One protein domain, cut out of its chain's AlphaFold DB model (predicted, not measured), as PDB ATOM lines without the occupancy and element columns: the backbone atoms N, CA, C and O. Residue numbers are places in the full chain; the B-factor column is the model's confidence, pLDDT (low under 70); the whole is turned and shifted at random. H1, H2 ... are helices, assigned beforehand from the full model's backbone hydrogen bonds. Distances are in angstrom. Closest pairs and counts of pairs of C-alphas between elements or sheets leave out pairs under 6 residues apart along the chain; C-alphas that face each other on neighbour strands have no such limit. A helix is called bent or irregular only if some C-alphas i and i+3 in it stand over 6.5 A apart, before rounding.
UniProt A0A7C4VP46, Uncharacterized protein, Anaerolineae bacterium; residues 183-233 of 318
ATOM      1  N   ASN A 183      11.065 -23.640 -34.872       77.94
ATOM      2  CA  ASN A 183      11.543 -22.274 -34.632       77.94
ATOM      3  C   ASN A 183      11.990 -22.059 -33.180       77.94
ATOM      4  O   ASN A 183      12.961 -21.345 -32.938       77.94
ATOM      5  N   VAL A 184      11.325 -22.698 -32.212       82.50
ATOM      6  CA  VAL A 184      11.719 -22.626 -30.794       82.50
ATOM      7  C   VAL A 184      13.042 -23.347 -30.556       82.50
ATOM      8  O   VAL A 184      13.941 -22.788 -29.929       82.50
ATOM      9  N   ILE A 185      13.200 -24.558 -31.095       85.69
ATOM     10  CA  ILE A 185      14.445 -25.329 -30.993       85.69
ATOM     11  C   ILE A 185      15.595 -24.574 -31.672       85.69
ATOM     12  O   ILE A 185      16.674 -24.444 -31.089       85.69
ATOM     13  N   LEU A 186      15.357 -24.018 -32.863       82.88
ATOM     14  CA  LEU A 186      16.339 -23.207 -33.578       82.88
ATOM     15  C   LEU A 186      16.716 -21.951 -32.781       82.88
ATOM     16  O   LEU A 186      17.901 -21.650 -32.639       82.88
ATOM     17  N   GLY A 187      15.735 -21.251 -32.206       85.38
ATOM     18  CA  GLY A 187      15.963 -20.084 -31.355       85.38
ATOM     19  C   GLY A 187      16.816 -20.409 -30.128       85.38
ATOM     20  O   GLY A 187      17.763 -19.681 -29.826       85.38
ATOM     21  N   LEU A 188      16.546 -21.537 -29.463       90.25
ATOM     22  CA  LEU A 188      17.342 -22.020 -28.331       90.25
ATOM     23  C   LEU A 188      18.772 -22.391 -28.744       90.25
ATOM     24  O   LEU A 188      19.715 -22.055 -28.027       90.25
ATOM     25  N   MET A 189      18.963 -23.025 -29.905       88.25
ATOM     26  CA  MET A 189      20.300 -23.316 -30.434       88.25
ATOM     27  C   MET A 189      21.084 -22.041 -30.750       88.25
ATOM     28  O   MET A 189      22.255 -21.946 -30.384       88.25
ATOM     29  N   ILE A 190      20.452 -21.050 -31.385       88.94
ATOM     30  CA  ILE A 190      21.084 -19.758 -31.681       88.94
ATOM     31  C   ILE A 190      21.491 -19.063 -30.379       88.94
ATOM     32  O   ILE A 190      22.638 -18.639 -30.254       88.94
ATOM     33  N   LEU A 191      20.599 -19.003 -29.384       89.31
ATOM     34  CA  LEU A 191      20.909 -18.446 -28.063       89.31
ATOM     35  C   LEU A 191      22.072 -19.178 -27.385       89.31
ATOM     36  O   LEU A 191      22.955 -18.528 -26.828       89.31
ATOM     37  N   GLY A 192      22.110 -20.509 -27.470       93.75
ATOM     38  CA  GLY A 192      23.202 -21.319 -26.932       93.75
ATOM     39  C   GLY A 192      24.547 -21.017 -27.599       93.75
ATOM     40  O   GLY A 192      25.545 -20.812 -26.907       93.75
ATOM     41  N   ILE A 193      24.575 -20.923 -28.932       92.12
ATOM     42  CA  ILE A 193      25.790 -20.610 -29.700       92.12
ATOM     43  C   ILE A 193      26.265 -19.185 -29.408       92.12
ATOM     44  O   ILE A 193      27.447 -18.979 -29.139       92.12
ATOM     45  N   VAL A 194      25.356 -18.204 -29.415       87.88
ATOM     46  CA  VAL A 194      25.679 -16.805 -29.104       87.88
ATOM     47  C   VAL A 194      26.187 -16.678 -27.670       87.88
ATOM     48  O   VAL A 194      27.199 -16.022 -27.444       87.88
ATOM     49  N   GLY A 195      25.548 -17.348 -26.708       90.94
ATOM     50  CA  GLY A 195      25.983 -17.369 -25.312       90.94
ATOM     51  C   GLY A 195      27.373 -17.982 -25.142       90.94
ATOM     52  O   GLY A 195      28.237 -17.379 -24.506       90.94
ATOM     53  N   ALA A 196      27.631 -19.137 -25.760       87.88
ATOM     54  CA  ALA A 196      28.940 -19.786 -25.723       87.88
ATOM     55  C   ALA A 196      30.028 -18.923 -26.380       87.88
ATOM     56  O   ALA A 196      31.120 -18.770 -25.825       87.88
ATOM     57  N   PHE A 197      29.728 -18.305 -27.525       87.00
ATOM     58  CA  PHE A 197      30.624 -17.354 -28.178       87.00
ATOM     59  C   PHE A 197      30.906 -16.143 -27.283       87.00
ATOM     60  O   PHE A 197      32.058 -15.753 -27.126       87.00
ATOM     61  N   PHE A 198      29.884 -15.579 -26.636       83.38
ATOM     62  CA  PHE A 198      30.050 -14.420 -25.764       83.38
ATOM     63  C   PHE A 198      30.896 -14.757 -24.533       83.38
ATOM     64  O   PHE A 198      31.822 -14.020 -24.219       83.38
ATOM     65  N   VAL A 199      30.650 -15.893 -23.872       86.19
ATOM     66  CA  VAL A 199      31.442 -16.348 -22.713       86.19
ATOM     67  C   VAL A 199      32.896 -16.599 -23.104       86.19
ATOM     68  O   VAL A 199      33.812 -16.145 -22.417       86.19
ATOM     69  N   THR A 200      33.126 -17.285 -24.224       84.75
ATOM     70  CA  THR A 200      34.486 -17.574 -24.696       84.75
ATOM     71  C   THR A 200      35.218 -16.294 -25.095       84.75
ATOM     72  O   THR A 200      36.306 -16.052 -24.573       84.75
ATOM     73  N   ALA A 201      34.603 -15.412 -25.888       77.69
ATOM     74  CA  ALA A 201      35.163 -14.107 -26.250       77.69
ATOM     75  C   ALA A 201      35.431 -13.215 -25.023       77.69
ATOM     76  O   ALA A 201      36.467 -12.552 -24.945       77.69
ATOM     77  N   TRP A 202      34.538 -13.236 -24.030       79.38
ATOM     78  CA  TRP A 202      34.703 -12.486 -22.785       79.38
ATOM     79  C   TRP A 202      35.884 -12.998 -21.953       79.38
ATOM     80  O   TRP A 202      36.619 -12.199 -21.370       79.38
ATOM     81  N   SER A 203      36.092 -14.320 -21.925       83.81
ATOM     82  CA  SER A 203      37.155 -14.969 -21.148       83.81
ATOM     83  C   SER A 203      38.547 -14.899 -21.788       83.81
ATOM     84  O   SER A 203      39.542 -14.924 -21.068       83.81
ATOM     85  N   TRP A 204      38.646 -14.810 -23.119       76.56
ATOM     86  CA  TRP A 204      39.897 -15.127 -23.821       76.56
ATOM     87  C   TRP A 204      40.838 -13.929 -24.057       76.56
ATOM     88  O   TRP A 204      42.037 -14.131 -24.218       76.56
ATOM     89  N   GLU A 205      40.354 -12.680 -24.009       71.62
ATOM     90  CA  GLU A 205      41.180 -11.493 -24.338       71.62
ATOM     91  C   GLU A 205      41.161 -10.341 -23.312       71.62
ATOM     92  O   GLU A 205      41.494  -9.196 -23.646       71.62
ATOM     93  N   ASN A 206      40.748 -10.587 -22.062       76.50
ATOM     94  CA  ASN A 206      40.433  -9.506 -21.107       76.50
ATOM     95  C   ASN A 206      39.476  -8.466 -21.728       76.50
ATOM     96  O   ASN A 206      39.533  -7.270 -21.423       76.50
ATOM     97  N   TRP A 207      38.603  -8.916 -22.637       75.88
ATOM     98  CA  TRP A 207      37.731  -8.043 -23.416       75.88
ATOM     99  C   TRP A 207      36.781  -7.273 -22.498       75.88
ATOM    100  O   TRP A 207      36.565  -6.088 -22.715       75.88
ATOM    101  N   GLY A 208      36.359  -7.881 -21.383       79.12
ATOM    102  CA  GLY A 208      35.608  -7.198 -20.327       79.12
ATOM    103  C   GLY A 208      36.311  -5.950 -19.773       79.12
ATOM    104  O   GLY A 208      35.659  -4.930 -19.584       79.12
ATOM    105  N   GLN A 209      37.639  -5.965 -19.591       83.81
ATOM    106  CA  GLN A 209      38.379  -4.773 -19.150       83.81
ATOM    107  C   GLN A 209      38.493  -3.717 -20.258       83.81
ATOM    108  O   GLN A 209      38.370  -2.523 -19.984       83.81
ATOM    109  N   LYS A 210      38.679  -4.137 -21.515       84.75
ATOM    110  CA  LYS A 210      38.728  -3.221 -22.668       84.75
ATOM    111  C   LYS A 210      37.371  -2.561 -22.927       84.75
ATOM    112  O   LYS A 210      37.318  -1.355 -23.154       84.75
ATOM    113  N   VAL A 211      36.283  -3.327 -22.844       81.50
ATOM    114  CA  VAL A 211      34.903  -2.844 -22.977       81.50
ATOM    115  C   VAL A 211      34.542  -1.950 -21.795       81.50
ATOM    116  O   VAL A 211      34.047  -0.855 -22.024       81.50
ATOM    117  N   ALA A 212      34.866  -2.323 -20.553       81.94
ATOM    118  CA  ALA A 212      34.663  -1.449 -19.393       81.94
ATOM    119  C   ALA A 212      35.436  -0.124 -19.528       81.94
ATOM    120  O   ALA A 212      34.886   0.945 -19.265       81.94
ATOM    121  N   GLY A 213      36.682  -0.170 -20.013       87.88
ATOM    122  CA  GLY A 213      37.469   1.023 -20.325       87.88
ATOM    123  C   GLY A 213      36.848   1.873 -21.439       87.88
ATOM    124  O   GLY A 213      36.794   3.096 -21.323       87.88
ATOM    125  N   TRP A 214      36.326   1.245 -22.493       87.25
ATOM    126  CA  TRP A 214      35.630   1.930 -23.584       87.25
ATOM    127  C   TRP A 214      34.296   2.548 -23.136       87.25
ATOM    128  O   TRP A 214      34.027   3.694 -23.493       87.25
ATOM    129  N   ILE A 215      33.496   1.851 -22.322       81.38
ATOM    130  CA  ILE A 215      32.230   2.350 -21.756       81.38
ATOM    131  C   ILE A 215      32.508   3.543 -20.838       81.38
ATOM    132  O   ILE A 215      31.900   4.599 -21.004       81.38
ATOM    133  N   ASN A 216      33.484   3.432 -19.931       83.44
ATOM    134  CA  ASN A 216      33.882   4.554 -19.079       83.44
ATOM    135  C   ASN A 216      34.367   5.761 -19.893       83.44
ATOM    136  O   ASN A 216      34.129   6.898 -19.498       83.44
ATOM    137  N   LYS A 217      35.033   5.529 -21.028       86.12
ATOM    138  CA  LYS A 217      35.560   6.601 -21.875       86.12
ATOM    139  C   LYS A 217      34.502   7.263 -22.763       86.12
ATOM    140  O   LYS A 217      34.606   8.461 -22.994       86.12
ATOM    141  N   ASN A 218      33.524   6.514 -23.277       82.44
ATOM    142  CA  ASN A 218      32.614   6.996 -24.329       82.44
ATOM    143  C   ASN A 218      31.145   7.096 -23.900       82.44
ATOM    144  O   ASN A 218      30.414   7.897 -24.472       82.44
ATOM    145  N   VAL A 219      30.708   6.325 -22.900       74.44
ATOM    146  CA  VAL A 219      29.305   6.289 -22.452       74.44
ATOM    147  C   VAL A 219      29.091   7.116 -21.184       74.44
ATOM    148  O   VAL A 219      28.152   7.901 -21.138       74.44
ATOM    149  N   ASN A 220      29.989   7.054 -20.194       65.88
ATOM    150  CA  ASN A 220      29.906   7.915 -18.997       65.88
ATOM    151  C   ASN A 220      29.978   9.438 -19.243       65.88
ATOM    152  O   ASN A 220      29.429  10.182 -18.424       65.88
ATOM    153  N   PRO A 221      30.577   9.952 -20.334       64.69
ATOM    154  CA  PRO A 221      30.458  11.364 -20.670       64.69
ATOM    155  C   PRO A 221      29.038  11.759 -21.087       64.69
ATOM    156  O   PRO A 221      28.714  12.936 -21.015       64.69
ATOM    157  N   ILE A 222      28.180  10.820 -21.512       63.16
ATOM    158  CA  ILE A 222      26.837  11.129 -22.026       63.16
ATOM    159  C   ILE A 222      25.899  11.584 -20.898       63.16
ATOM    160  O   ILE A 222      25.306  12.645 -21.055       63.16
ATOM    161  N   PRO A 223      25.803  10.913 -19.730       63.59
ATOM    162  CA  PRO A 223      25.055  11.436 -18.586       63.59
ATOM    163  C   PRO A 223      25.574  12.786 -18.088       63.59
ATOM    164  O   PRO A 223      24.780  13.633 -17.701       63.59
ATOM    165  N   GLN A 224      26.890  13.022 -18.129       63.66
ATOM    166  CA  GLN A 224      27.473  14.309 -17.731       63.66
ATOM    167  C   GLN A 224      27.211  15.409 -18.763       63.66
ATOM    168  O   GLN A 224      26.919  16.539 -18.387       63.66
ATOM    169  N   ALA A 225      27.252  15.085 -20.055       60.72
ATOM    170  CA  ALA A 225      26.899  15.996 -21.137       60.72
ATOM    171  C   ALA A 225      25.392  16.270 -21.179       60.72
ATOM    172  O   ALA A 225      25.004  17.396 -21.454       60.72
ATOM    173  N   MET A 226      24.547  15.288 -20.856       61.56
ATOM    174  CA  MET A 226      23.100  15.457 -20.723       61.56
ATOM    175  C   MET A 226      22.723  16.216 -19.452       61.56
ATOM    176  O   MET A 226      21.861  17.081 -19.521       61.56
ATOM    177  N   ALA A 227      23.403  15.991 -18.327       62.09
ATOM    178  CA  ALA A 227      23.250  16.818 -17.132       62.09
ATOM    179  C   ALA A 227      23.718  18.261 -17.392       62.09
ATOM    180  O   ALA A 227      23.035  19.209 -17.020       62.09
ATOM    181  N   ALA A 228      24.830  18.452 -18.109       57.53
ATOM    182  CA  ALA A 228      25.304  19.774 -18.520       57.53
ATOM    183  C   ALA A 228      24.411  20.432 -19.589       57.53
ATOM    184  O   ALA A 228      24.302  21.655 -19.618       57.53
ATOM    185  N   ALA A 229      23.758  19.649 -20.455       55.22
ATOM    186  CA  ALA A 229      22.790  20.131 -21.438       55.22
ATOM    187  C   ALA A 229      21.437  20.471 -20.795       55.22
ATOM    188  O   ALA A 229      20.847  21.476 -21.171       55.22
ATOM    189  N   ALA A 230      20.992  19.718 -19.784       55.06
ATOM    190  CA  ALA A 230      19.815  20.035 -18.973       55.06
ATOM    191  C   ALA A 230      20.009  21.324 -18.155       55.06
ATOM    192  O   ALA A 230      19.065  22.075 -17.956       55.06
ATOM    193  N   VAL A 231      21.247  21.622 -17.743       55.72
ATOM    194  CA  VAL A 231      21.609  22.904 -17.110       55.72
ATOM    195  C   VAL A 231      21.780  24.038 -18.138       55.72
ATOM    196  O   VAL A 231      21.633  25.202 -17.791       55.72
ATOM    197  N   ARG A 232      22.065  23.733 -19.415       49.81
ATOM    198  CA  ARG A 232      22.205  24.731 -20.499       49.81
ATOM    199  C   ARG A 232      20.944  24.955 -21.331       49.81
ATOM    200  O   ARG A 232      20.937  25.878 -22.144       49.81
ATOM    201  N   SER A 233      19.876  24.180 -21.149       46.53
ATOM    202  CA  SER A 233      18.599  24.403 -21.834       46.53
ATOM    203  C   SER A 233      17.762  25.505 -21.169       46.53
ATOM    204  O   SER A 233      16.550  25.375 -21.044       46.53
TER     205      SER A 233
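AT A GLANCE: This is residues 183 to 233 of the 318 residues of an uncharacterized protein of Anaerolineae bacterium (UniProt A0A7C4VP46). The printed part is a wide, flat L made of two arms with no core between them: the long helix H1 is one arm, and H2 followed by H3, nearly in line with each other, make the other. The corner lies at residues 205 and 206, where the end of H1 meets the beginning of H2, and the far ends of H1 and H3 are spread wide apart. The printed part has 51 residues, with three named helices in the order H1, H2, H3 and no named strand, and its class is all helix. The whole is extended, with a radius of gyration of the C-alphas of 17.9 A, and the C-alphas span 51 by 30 by 7 A along their three main axes.

IN THESE COORDINATES: H1 is residues 183 to 204, the longest helix with 22 residues, and measures 31.2 A from its first to its last C-alpha. It begins with the C-alpha of Asn 183 at (11.543, -22.274, -34.632) and ends with that of Trp 204 at (39.897, -15.127, -23.821). H2 is residues 207 to 218, 12 residues, and measures 15.9 A. H3 is residues 221 to 232, also 12 residues, and measures 15.7 A; its last C-alpha, that of Arg 232, is at (22.205, 24.731, -20.499).

HOW THE PARTS SIT: H1 and H2 are close but not clearly touching, with 2 pairs of C-alphas within 8 A. Their closest C-alphas are those of Trp 202 and Gly 208, 5.9 A apart. The lines of H1 and H2 are about perpendicular, at 87 degrees, and their centres are 22.2 A apart. H2 and H3 meet only through their link. H1 and H3 are apart. In H1, H2 and H3 every pair of O i and N i+4 is within hydrogen-bond range, and no helix is bent or irregular. Residues 183 to 201, of which 183 to 201 belong to H1, stand free, and so do residues 212 to 233, of which 212 to 218 belong to H2 and 221 to 232 to H3.

THE WHOLE: The two C-alphas farthest apart are those of Ile 185 and Arg 232, at 51.7 A, and the outline is flat. The first and last printed C-alphas, those of Asn 183 and Ser 233, are 48.9 A apart. The printed part has no cut. The links from H1 to H2 and from H2 to H3 are both tight, with 2 residues in each. The mean pLDDT of the printed part is 77.0. Confidence is low, under 70, at residues 220 to 233, and the mean pLDDT of H3 is 59, against 86 for H1 and 83 for H2.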